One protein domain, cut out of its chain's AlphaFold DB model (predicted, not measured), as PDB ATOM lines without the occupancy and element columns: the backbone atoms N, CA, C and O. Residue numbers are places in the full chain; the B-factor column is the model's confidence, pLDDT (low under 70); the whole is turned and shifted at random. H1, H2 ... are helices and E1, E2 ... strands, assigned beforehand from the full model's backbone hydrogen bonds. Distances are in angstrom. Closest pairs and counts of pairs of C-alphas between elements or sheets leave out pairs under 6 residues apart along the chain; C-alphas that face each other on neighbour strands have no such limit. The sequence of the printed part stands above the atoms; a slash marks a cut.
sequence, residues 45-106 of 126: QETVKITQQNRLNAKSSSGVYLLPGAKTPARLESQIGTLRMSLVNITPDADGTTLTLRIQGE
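This is residues 45 to 106 of the 126 residues of the protein "Putative lipoprotein" of Escherichia coli (UniProt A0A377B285). A long, strongly twisted antiparallel hairpin, E2 and E3, makes the length of this domain, and the short strand E1 lies beside E2 to complete a three-stranded sheet. The one helix, H1, only grazes this sheet, and residues 64 to 70 of the long link from H1 to E1 fold back between the helix and the sheet. The printed part has 62 residues, with H1, E1, E2 and E3 in that order along the chain; the sheet's order is E1, E2, E3, all antiparallel, and the class is mixed, helices and strands. The whole is only just compact, close to loose, with a radius of gyration of the C-alphas of 12.5 A and spans of 37 by 25 by 17 A.

E2, residues 81 to 93, is the longest strand, 33.8 A from first to last C-alpha. E3, residues 96 to 105, is 28.9 A long and ends at C-alpha 105, (-1.228, -31.389, -31.139). E1, residues 74 to 78, is 12.5 A long. H1, residues 45 to 58, is 20.3 A long and begins at C-alpha 45, (-9.492, -43.535, -56.668).

E1, E2 and E3 form a meander, each strand the antiparallel neighbour of the one before, with E1 and E3 as edge strands. The hairpin of E2 and E3 has an angle of 159 degrees between directions; N 84 and O 104 are 2.7 A apart, within hydrogen-bond range. The hairpin of E1 and E2 has an angle of 134 degrees, with N 76 and O 83 within hydrogen-bond range at 2.8 A. H1 is only just on the sheet, with 5 pairs of C-alphas within 10 A, and only grazes it with residues 53 to 57. The closest C-alphas of H1 and E1, those of Asn 57 and Ala 74, are 7.7 A apart. In H1 every O i to N i+4 pair is within hydrogen-bond range.

The C-alphas farthest apart, those of Gln 79 and Ala 94, are 37.1 A apart. The printed part has no cut. The link from H1 to E1, 15 residues, is long; the other two are tight. The mean pLDDT of the printed part is 83.9, and residues 45 to 47 are under 70.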
ATOM      1  N   GLN A  45      -8.403 -43.274 -57.628       60.28
ATOM      2  CA  GLN A  45      -9.492 -43.535 -56.668       60.28
ATOM      3  C   GLN A  45      -9.187 -43.003 -55.255       60.28
ATOM      4  O   GLN A  45     -10.090 -42.523 -54.566       60.28
ATOM      5  N   GLU A  46      -7.920 -43.019 -54.839       59.41
ATOM      6  CA  GLU A  46      -7.478 -42.451 -53.560       59.41
ATOM      7  C   GLU A  46      -7.664 -40.925 -53.511       59.41
ATOM      8  O   GLU A  46      -8.162 -40.380 -52.524       59.41
ATOM      9  N   THR A  47      -7.366 -40.213 -54.600       68.44
ATOM     10  CA  THR A  47      -7.486 -38.749 -54.640       68.44
ATOM     11  C   THR A  47      -8.941 -38.276 -54.647       68.44
ATOM     12  O   THR A  47      -9.252 -37.203 -54.118       68.44
ATOM     13  N   VAL A  48      -9.858 -39.101 -55.165       79.69
ATOM     14  CA  VAL A  48     -11.304 -38.860 -55.043       79.69
ATOM     15  C   VAL A  48     -11.720 -38.858 -53.570       79.69
ATOM     16  O   VAL A  48     -12.415 -37.939 -53.132       79.69
ATOM     17  N   LYS A  49     -11.253 -39.830 -52.775       80.19
ATOM     18  CA  LYS A  49     -11.570 -39.915 -51.339       80.19
ATOM     19  C   LYS A  49     -10.947 -38.781 -50.533       80.19
ATOM     20  O   LYS A  49     -11.618 -38.231 -49.663       80.19
ATOM     21  N   ILE A  50      -9.723 -38.377 -50.866       82.50
ATOM     22  CA  ILE A  50      -9.072 -37.208 -50.258       82.50
ATOM     23  C   ILE A  50      -9.873 -35.938 -50.528       82.50
ATOM     24  O   ILE A  50     -10.145 -35.159 -49.616       82.50
ATOM     25  N   THR A  51     -10.305 -35.720 -51.771       83.50
ATOM     26  CA  THR A  51     -11.023 -34.476 -52.048       83.50
ATOM     27  C   THR A  51     -12.433 -34.487 -51.473       83.50
ATOM     28  O   THR A  51     -12.914 -33.458 -51.003       83.50
ATOM     29  N   GLN A  52     -13.088 -35.647 -51.442       84.50
ATOM     30  CA  GLN A  52     -14.345 -35.811 -50.720       84.50
ATOM     31  C   GLN A  52     -14.175 -35.441 -49.239       84.50
ATOM     32  O   GLN A  52     -14.939 -34.633 -48.713       84.50
ATOM     33  N   GLN A  53     -13.127 -35.956 -48.593       88.00
ATOM     34  CA  GLN A  53     -12.798 -35.624 -47.214       88.00
ATOM     35  C   GLN A  53     -12.629 -34.114 -47.002       88.00
ATOM     36  O   GLN A  53     -13.205 -33.540 -46.073       88.00
ATOM     37  N   ASN A  54     -11.869 -33.457 -47.876       87.38
ATOM     38  CA  ASN A  54     -11.628 -32.020 -47.781       87.38
ATOM     39  C   ASN A  54     -12.915 -31.212 -47.971       87.38
ATOM     40  O   ASN A  54     -13.147 -30.254 -47.239       87.38
ATOM     41  N   ARG A  55     -13.792 -31.622 -48.898       87.19
ATOM     42  CA  ARG A  55     -15.100 -30.979 -49.105       87.19
ATOM     43  C   ARG A  55     -16.008 -31.100 -47.883       87.19
ATOM     44  O   ARG A  55     -16.705 -30.139 -47.571       87.19
ATOM     45  N   LEU A  56     -16.010 -32.250 -47.205       87.44
ATOM     46  CA  LEU A  56     -16.784 -32.449 -45.976       87.44
ATOM     47  C   LEU A  56     -16.250 -31.574 -44.837       87.44
ATOM     48  O   LEU A  56     -17.029 -30.890 -44.181       87.44
ATOM     49  N   ASN A  57     -14.928 -31.520 -44.658       88.06
ATOM     50  CA  ASN A  57     -14.306 -30.699 -43.615       88.06
ATOM     51  C   ASN A  57     -14.457 -29.196 -43.872       88.06
ATOM     52  O   ASN A  57     -14.719 -28.454 -42.936       88.06
ATOM     53  N   ALA A  58     -14.398 -28.750 -45.129       83.69
ATOM     54  CA  ALA A  58     -14.637 -27.349 -45.484       83.69
ATOM     55  C   ALA A  58     -16.076 -26.878 -45.189       83.69
ATOM     56  O   ALA A  58     -16.318 -25.680 -45.076       83.69
ATOM     57  N   LYS A  59     -17.035 -27.807 -45.090       82.44
ATOM     58  CA  LYS A  59     -18.445 -27.529 -44.769       82.44
ATOM     59  C   LYS A  59     -18.801 -27.817 -43.310       82.44
ATOM     60  O   LYS A  59     -19.936 -27.568 -42.909       82.44
ATOM     61  N   SER A  60     -17.877 -28.381 -42.537       79.06
ATOM     62  CA  SER A  60     -18.127 -28.750 -41.151       79.06
ATOM     63  C   SER A  60     -17.970 -27.531 -40.248       79.06
ATOM     64  O   SER A  60     -16.924 -26.889 -40.240       79.06
ATOM     65  N   SER A  61     -19.006 -27.220 -39.471       74.12
ATOM     66  CA  SER A  61     -18.954 -26.212 -38.404       74.12
ATOM     67  C   SER A  61     -18.749 -26.825 -37.015       74.12
ATOM     68  O   SER A  61     -18.554 -26.099 -36.046       74.12
ATOM     69  N   SER A  62     -18.808 -28.156 -36.904       72.00
ATOM     70  CA  SER A  62     -18.730 -28.884 -35.639       72.00
ATOM     71  C   SER A  62     -17.953 -30.183 -35.846       72.00
ATOM     72  O   SER A  62     -18.513 -31.219 -36.197       72.00
ATOM     73  N   GLY A  63     -16.633 -30.106 -35.673       83.94
ATOM     74  CA  GLY A  63     -15.740 -31.262 -35.743       83.94
ATOM     75  C   GLY A  63     -15.176 -31.556 -37.134       83.94
ATOM     76  O   GLY A  63     -15.325 -30.777 -38.078       83.94
ATOM     77  N   VAL A  64     -14.514 -32.709 -37.247       89.06
ATOM     78  CA  VAL A  64     -13.856 -33.177 -38.471       89.06
ATOM     79  C   VAL A  64     -14.395 -34.533 -38.906       89.06
ATOM     80  O   VAL A  64     -14.645 -35.424 -38.098       89.06
ATOM     81  N   TYR A  65     -14.524 -34.709 -40.211       89.69
ATOM     82  CA  TYR A  65     -14.744 -35.999 -40.837       89.69
ATOM     83  C   TYR A  65     -13.393 -36.680 -41.076       89.69
ATOM     84  O   TYR A  65     -12.419 -36.019 -41.445       89.69
ATOM     85  N   LEU A  66     -13.350 -38.002 -40.911       90.88
ATOM     86  CA  LEU A  66     -12.216 -38.850 -41.272       90.88
ATOM     87  C   LEU A  66     -12.715 -40.056 -42.082       90.88
ATOM     88  O   LEU A  66     -13.459 -40.897 -41.582       90.88
ATOM     89  N   LEU A  67     -12.318 -40.135 -43.348       89.81
ATOM     90  CA  LEU A  67     -12.724 -41.148 -44.309       89.81
ATOM     91  C   LEU A  67     -11.633 -42.227 -44.356       89.81
ATOM     92  O   LEU A  67     -10.506 -41.925 -44.762       89.81
ATOM     93  N   PRO A  68     -11.950 -43.497 -44.038       85.44
ATOM     94  CA  PRO A  68     -10.995 -44.608 -44.084       85.44
ATOM     95  C   PRO A  68     -10.228 -44.730 -45.409       85.44
ATOM     96  O   PRO A  68      -9.049 -45.068 -45.422       85.44
ATOM     97  N   GLY A  69     -10.892 -44.416 -46.528       82.19
ATOM     98  CA  GLY A  69     -10.299 -44.459 -47.868       82.19
ATOM     99  C   GLY A  69      -9.466 -43.232 -48.253       82.19
ATOM    100  O   GLY A  69      -8.793 -43.282 -49.273       82.19
ATOM    101  N   ALA A  70      -9.514 -42.141 -47.481       80.06
ATOM    102  CA  ALA A  70      -8.728 -40.935 -47.751       80.06
ATOM    103  C   ALA A  70      -7.333 -41.007 -47.114       80.06
ATOM    104  O   ALA A  70      -6.378 -40.500 -47.689       80.06
ATOM    105  N   LYS A  71      -7.215 -41.625 -45.923       77.38
ATOM    106  CA  LYS A  71      -5.974 -41.740 -45.121       77.38
ATOM    107  C   LYS A  71      -5.241 -40.408 -44.865       77.38
ATOM    108  O   LYS A  71      -4.094 -40.403 -44.423       77.38
ATOM    109  N   THR A  72      -5.894 -39.274 -45.108       82.88
ATOM    110  CA  THR A  72      -5.337 -37.937 -44.899       82.88
ATOM    111  C   THR A  72      -5.694 -37.407 -43.518       82.88
ATOM    112  O   THR A  72      -6.838 -37.577 -43.085       82.88
ATOM    113  N   PRO A  73      -4.757 -36.734 -42.830       86.56
ATOM    114  CA  PRO A  73      -5.068 -36.066 -41.579       86.56
ATOM    115  C   PRO A  73      -6.042 -34.896 -41.791       86.56
ATOM    116  O   PRO A  73      -5.983 -34.213 -42.813       86.56
ATOM    117  N   ALA A  74      -6.900 -34.643 -40.804       89.81
ATOM    118  CA  ALA A  74      -7.777 -33.478 -40.725       89.81
ATOM    119  C   ALA A  74      -7.386 -32.591 -39.534       89.81
ATOM    120  O   ALA A  74      -6.906 -33.090 -38.514       89.81
ATOM    121  N   ARG A  75      -7.586 -31.279 -39.678       88.31
ATOM    122  CA  ARG A  75      -7.293 -30.274 -38.650       88.31
ATOM    123  C   ARG A  75      -8.572 -29.918 -37.900       88.31
ATOM    124  O   ARG A  75      -9.564 -29.580 -38.540       88.31
ATOM    125  N   LEU A  76      -8.531 -29.984 -36.575       85.75
ATOM    126  CA  LEU A  76      -9.613 -29.594 -35.680       85.75
ATOM    127  C   LEU A  76      -9.139 -28.442 -34.795       85.75
ATOM    128  O   LEU A  76      -8.239 -28.609 -33.978       85.75
ATOM    129  N   GLU A  77      -9.762 -27.280 -34.947       83.56
ATOM    130  CA  GLU A  77      -9.586 -26.173 -34.009       83.56
ATOM    131  C   GLU A  77     -10.427 -26.457 -32.762       83.56
ATOM    132  O   GLU A  77     -11.657 -26.473 -32.824       83.56
ATOM    133  N   SER A  78      -9.766 -26.723 -31.639       77.88
ATOM    134  CA  SER A  78     -10.422 -27.036 -30.371       77.88
ATOM    135  C   SER A  78     -10.123 -25.966 -29.320       77.88
ATOM    136  O   SER A  78      -9.225 -25.139 -29.477       77.88
ATOM    137  N   GLN A  79     -10.847 -26.004 -28.200       77.25
ATOM    138  CA  GLN A  79     -10.614 -25.082 -27.079       77.25
ATOM    139  C   GLN A  79      -9.228 -25.256 -26.434       77.25
ATOM    140  O   GLN A  79      -8.750 -24.348 -25.763       77.25
ATOM    141  N   ILE A  80      -8.587 -26.410 -26.641       74.06
ATOM    142  CA  ILE A  80      -7.261 -26.737 -26.100       74.06
ATOM    143  C   ILE A  80      -6.132 -26.513 -27.116       74.06
ATOM    144  O   ILE A  80      -4.992 -26.893 -26.863       74.06
ATOM    145  N   GLY A  81      -6.450 -25.910 -28.264       77.75
ATOM    146  CA  GLY A  81      -5.527 -25.674 -29.366       77.75
ATOM    147  C   GLY A  81      -5.886 -26.469 -30.615       77.75
ATOM    148  O   GLY A  81      -6.909 -27.158 -30.691       77.75
ATOM    149  N   THR A  82      -5.039 -26.353 -31.627       83.38
ATOM    150  CA  THR A  82      -5.258 -27.022 -32.902       83.38
ATOM    151  C   THR A  82      -4.766 -28.464 -32.857       83.38
ATOM    152  O   THR A  82      -3.606 -28.734 -32.537       83.38
ATOM    153  N   LEU A  83      -5.646 -29.392 -33.220       84.50
ATOM    154  CA  LEU A  83      -5.384 -30.822 -33.249       84.50
ATOM    155  C   LEU A  83      -5.316 -31.323 -34.691       84.50
ATOM    156  O   LEU A  83      -6.081 -30.915 -35.563       84.50
ATOM    157  N   ARG A  84      -4.426 -32.279 -34.930       87.38
ATOM    158  CA  ARG A  84      -4.327 -33.062 -36.155       87.38
ATOM    159  C   ARG A  84      -4.800 -34.480 -35.877       87.38
ATOM    160  O   ARG A  84      -4.190 -35.210 -35.098       87.38
ATOM    161  N   MET A  85      -5.867 -34.883 -36.552       89.19
ATOM    162  CA  MET A  85      -6.509 -36.183 -36.371       89.19
ATOM    163  C   MET A  85      -6.350 -37.033 -37.631       89.19
ATOM    164  O   MET A  85      -6.430 -36.517 -38.742       89.19
ATOM    165  N   SER A  86      -6.109 -38.335 -37.490       89.12
ATOM    166  CA  SER A  86      -5.952 -39.257 -38.628       89.12
ATOM    167  C   SER A  86      -6.360 -40.680 -38.264       89.12
ATOM    168  O   SER A  86      -6.195 -41.091 -37.119       89.12
ATOM    169  N   LEU A  87      -6.862 -41.439 -39.241       90.62
ATOM    170  CA  LEU A  87      -7.148 -42.867 -39.092       90.62
ATOM    171  C   LEU A  87      -5.988 -43.688 -39.658       90.62
ATOM    172  O   LEU A  87      -5.598 -43.498 -40.810       90.62
ATOM    173  N   VAL A  88      -5.459 -44.611 -38.858       88.81
ATOM    174  CA  VAL A  88      -4.385 -45.540 -39.241       88.81
ATOM    175  C   VAL A  88      -4.738 -46.970 -38.817       88.81
ATOM    176  O   VAL A  88      -5.706 -47.176 -38.091       88.81
ATOM    177  N   ASN A  89      -3.978 -47.964 -39.292       89.25
ATOM    178  CA  ASN A  89      -4.155 -49.386 -38.945       89.25
ATOM    179  C   ASN A  89      -5.591 -49.906 -39.140       89.25
ATOM    180  O   ASN A  89      -6.131 -50.612 -38.293       89.25
ATOM    181  N   ILE A  90      -6.222 -49.523 -40.252       88.94
ATOM    182  CA  ILE A  90      -7.599 -49.911 -40.567       88.94
ATOM    183  C   ILE A  90      -7.594 -51.365 -41.034       88.94
ATOM    184  O   ILE A  90      -7.090 -51.667 -42.116       88.94
ATOM    185  N   THR A  91      -8.137 -52.253 -40.211       89.00
ATOM    186  CA  THR A  91      -8.142 -53.700 -40.429       89.00
ATOM    187  C   THR A  91      -9.546 -54.259 -40.196       89.00
ATOM    188  O   THR A  91     -10.206 -53.862 -39.234       89.00
ATOM    189  N   PRO A  92     -10.055 -55.133 -41.080       89.38
ATOM    190  CA  PRO A  92     -11.285 -55.859 -40.796       89.38
ATOM    191  C   PRO A  92     -11.052 -56.806 -39.611       89.38
ATOM    192  O   PRO A  92      -9.993 -57.424 -39.515       89.38
ATOM    193  N   ASP A  93     -12.042 -56.913 -38.733       87.38
ATOM    194  CA  ASP A  93     -12.053 -57.801 -37.568       87.38
ATOM    195  C   ASP A  93     -13.335 -58.649 -37.588       87.38
ATOM    196  O   ASP A  93     -14.269 -58.332 -38.331       87.38
ATOM    197  N   ALA A  94     -13.397 -59.717 -36.790       83.88
ATOM    198  CA  ALA A  94     -14.518 -60.660 -36.754       83.88
ATOM    199  C   ALA A  94     -15.878 -59.967 -36.539       83.88
ATOM    200  O   ALA A  94     -16.869 -60.366 -37.148       83.88
ATOM    201  N   ASP A  95     -15.892 -58.882 -35.759       83.75
ATOM    202  CA  ASP A  95     -17.095 -58.119 -35.412       83.75
ATOM    203  C   ASP A  95     -17.175 -56.737 -36.095       83.75
ATOM    204  O   ASP A  95     -18.059 -55.933 -35.783       83.75
ATOM    205  N   GLY A  96     -16.279 -56.416 -37.041       86.12
ATOM    206  CA  GLY A  96     -16.328 -55.130 -37.740       86.12
ATOM    207  C   GLY A  96     -15.008 -54.655 -38.340       86.12
ATOM    208  O   GLY A  96     -14.401 -55.303 -39.188       86.12
ATOM    209  N   THR A  97     -14.601 -53.436 -38.001       87.94
ATOM    210  CA  THR A  97     -13.352 -52.839 -38.485       87.94
ATOM    211  C   THR A  97     -12.659 -52.163 -37.324       87.94
ATOM    212  O   THR A  97     -13.192 -51.217 -36.745       87.94
ATOM    213  N   THR A  98     -11.453 -52.624 -37.028       88.75
ATOM    214  CA  THR A  98     -10.572 -52.001 -36.052       88.75
ATOM    215  C   THR A  98      -9.750 -50.933 -36.757       88.75
ATOM    216  O   THR A  98      -9.192 -51.151 -37.832       88.75
ATOM    217  N   LEU A  99      -9.703 -49.741 -36.172       90.69
ATOM    218  CA  LEU A  99      -8.898 -48.623 -36.649       90.69
ATOM    219  C   LEU A  99      -8.306 -47.879 -35.459       90.69
ATOM    220  O   LEU A  99      -8.874 -47.852 -34.371       90.69
ATOM    221  N   THR A 100      -7.152 -47.264 -35.665       89.12
ATOM    222  CA  THR A 100      -6.519 -46.404 -34.672       89.12
ATOM    223  C   THR A 100      -6.777 -44.952 -35.049       89.12
ATOM    224  O   THR A 100      -6.337 -44.490 -36.104       89.12
ATOM    225  N   LEU A 101      -7.463 -44.220 -34.172       89.69
ATOM    226  CA  LEU A 101      -7.543 -42.767 -34.252       89.69
ATOM    227  C   LEU A 101      -6.291 -42.168 -33.610       89.69
ATOM    228  O   LEU A 101      -6.069 -42.302 -32.409       89.69
ATOM    229  N   ARG A 102      -5.469 -41.501 -34.416       87.94
ATOM    230  CA  ARG A 102      -4.297 -40.768 -33.942       87.94
ATOM    231  C   ARG A 102      -4.636 -39.289 -33.830       87.94
ATOM    232  O   ARG A 102      -4.951 -38.672 -34.847       87.94
ATOM    233  N   ILE A 103      -4.517 -38.745 -32.622       86.50
ATOM    234  CA  ILE A 103      -4.702 -37.327 -32.297       86.50
ATOM    235  C   ILE A 103      -3.334 -36.759 -31.919       86.50
ATOM    236  O   ILE A 103      -2.619 -37.343 -31.108       86.50
ATOM    237  N   GLN A 104      -2.941 -35.661 -32.554       83.94
ATOM    238  CA  GLN A 104      -1.669 -34.984 -32.320       83.94
ATOM    239  C   GLN A 104      -1.930 -33.491 -32.146       83.94
ATOM    240  O   GLN A 104      -2.690 -32.924 -32.923       83.94
ATOM    241  N   GLY A 105      -1.292 -32.850 -31.168       84.31
ATOM    242  CA  GLY A 105      -1.228 -31.389 -31.139       84.31
ATOM    243  C   GLY A 105      -0.462 -30.882 -32.360       84.31
ATOM    244  O   GLY A 105       0.500 -31.517 -32.798       84.31
ATOM    245  N   GLU A 106      -0.912 -29.780 -32.954       82.19
ATOM    246  CA  GLU A 106      -0.161 -29.138 -34.037       82.19
ATOM    247  C   GLU A 106       0.959 -28.234 -33.511       82.19
ATOM    248  O   GLU A 106       1.959 -28.034 -34.202       82.19
TER     249      GLU A 106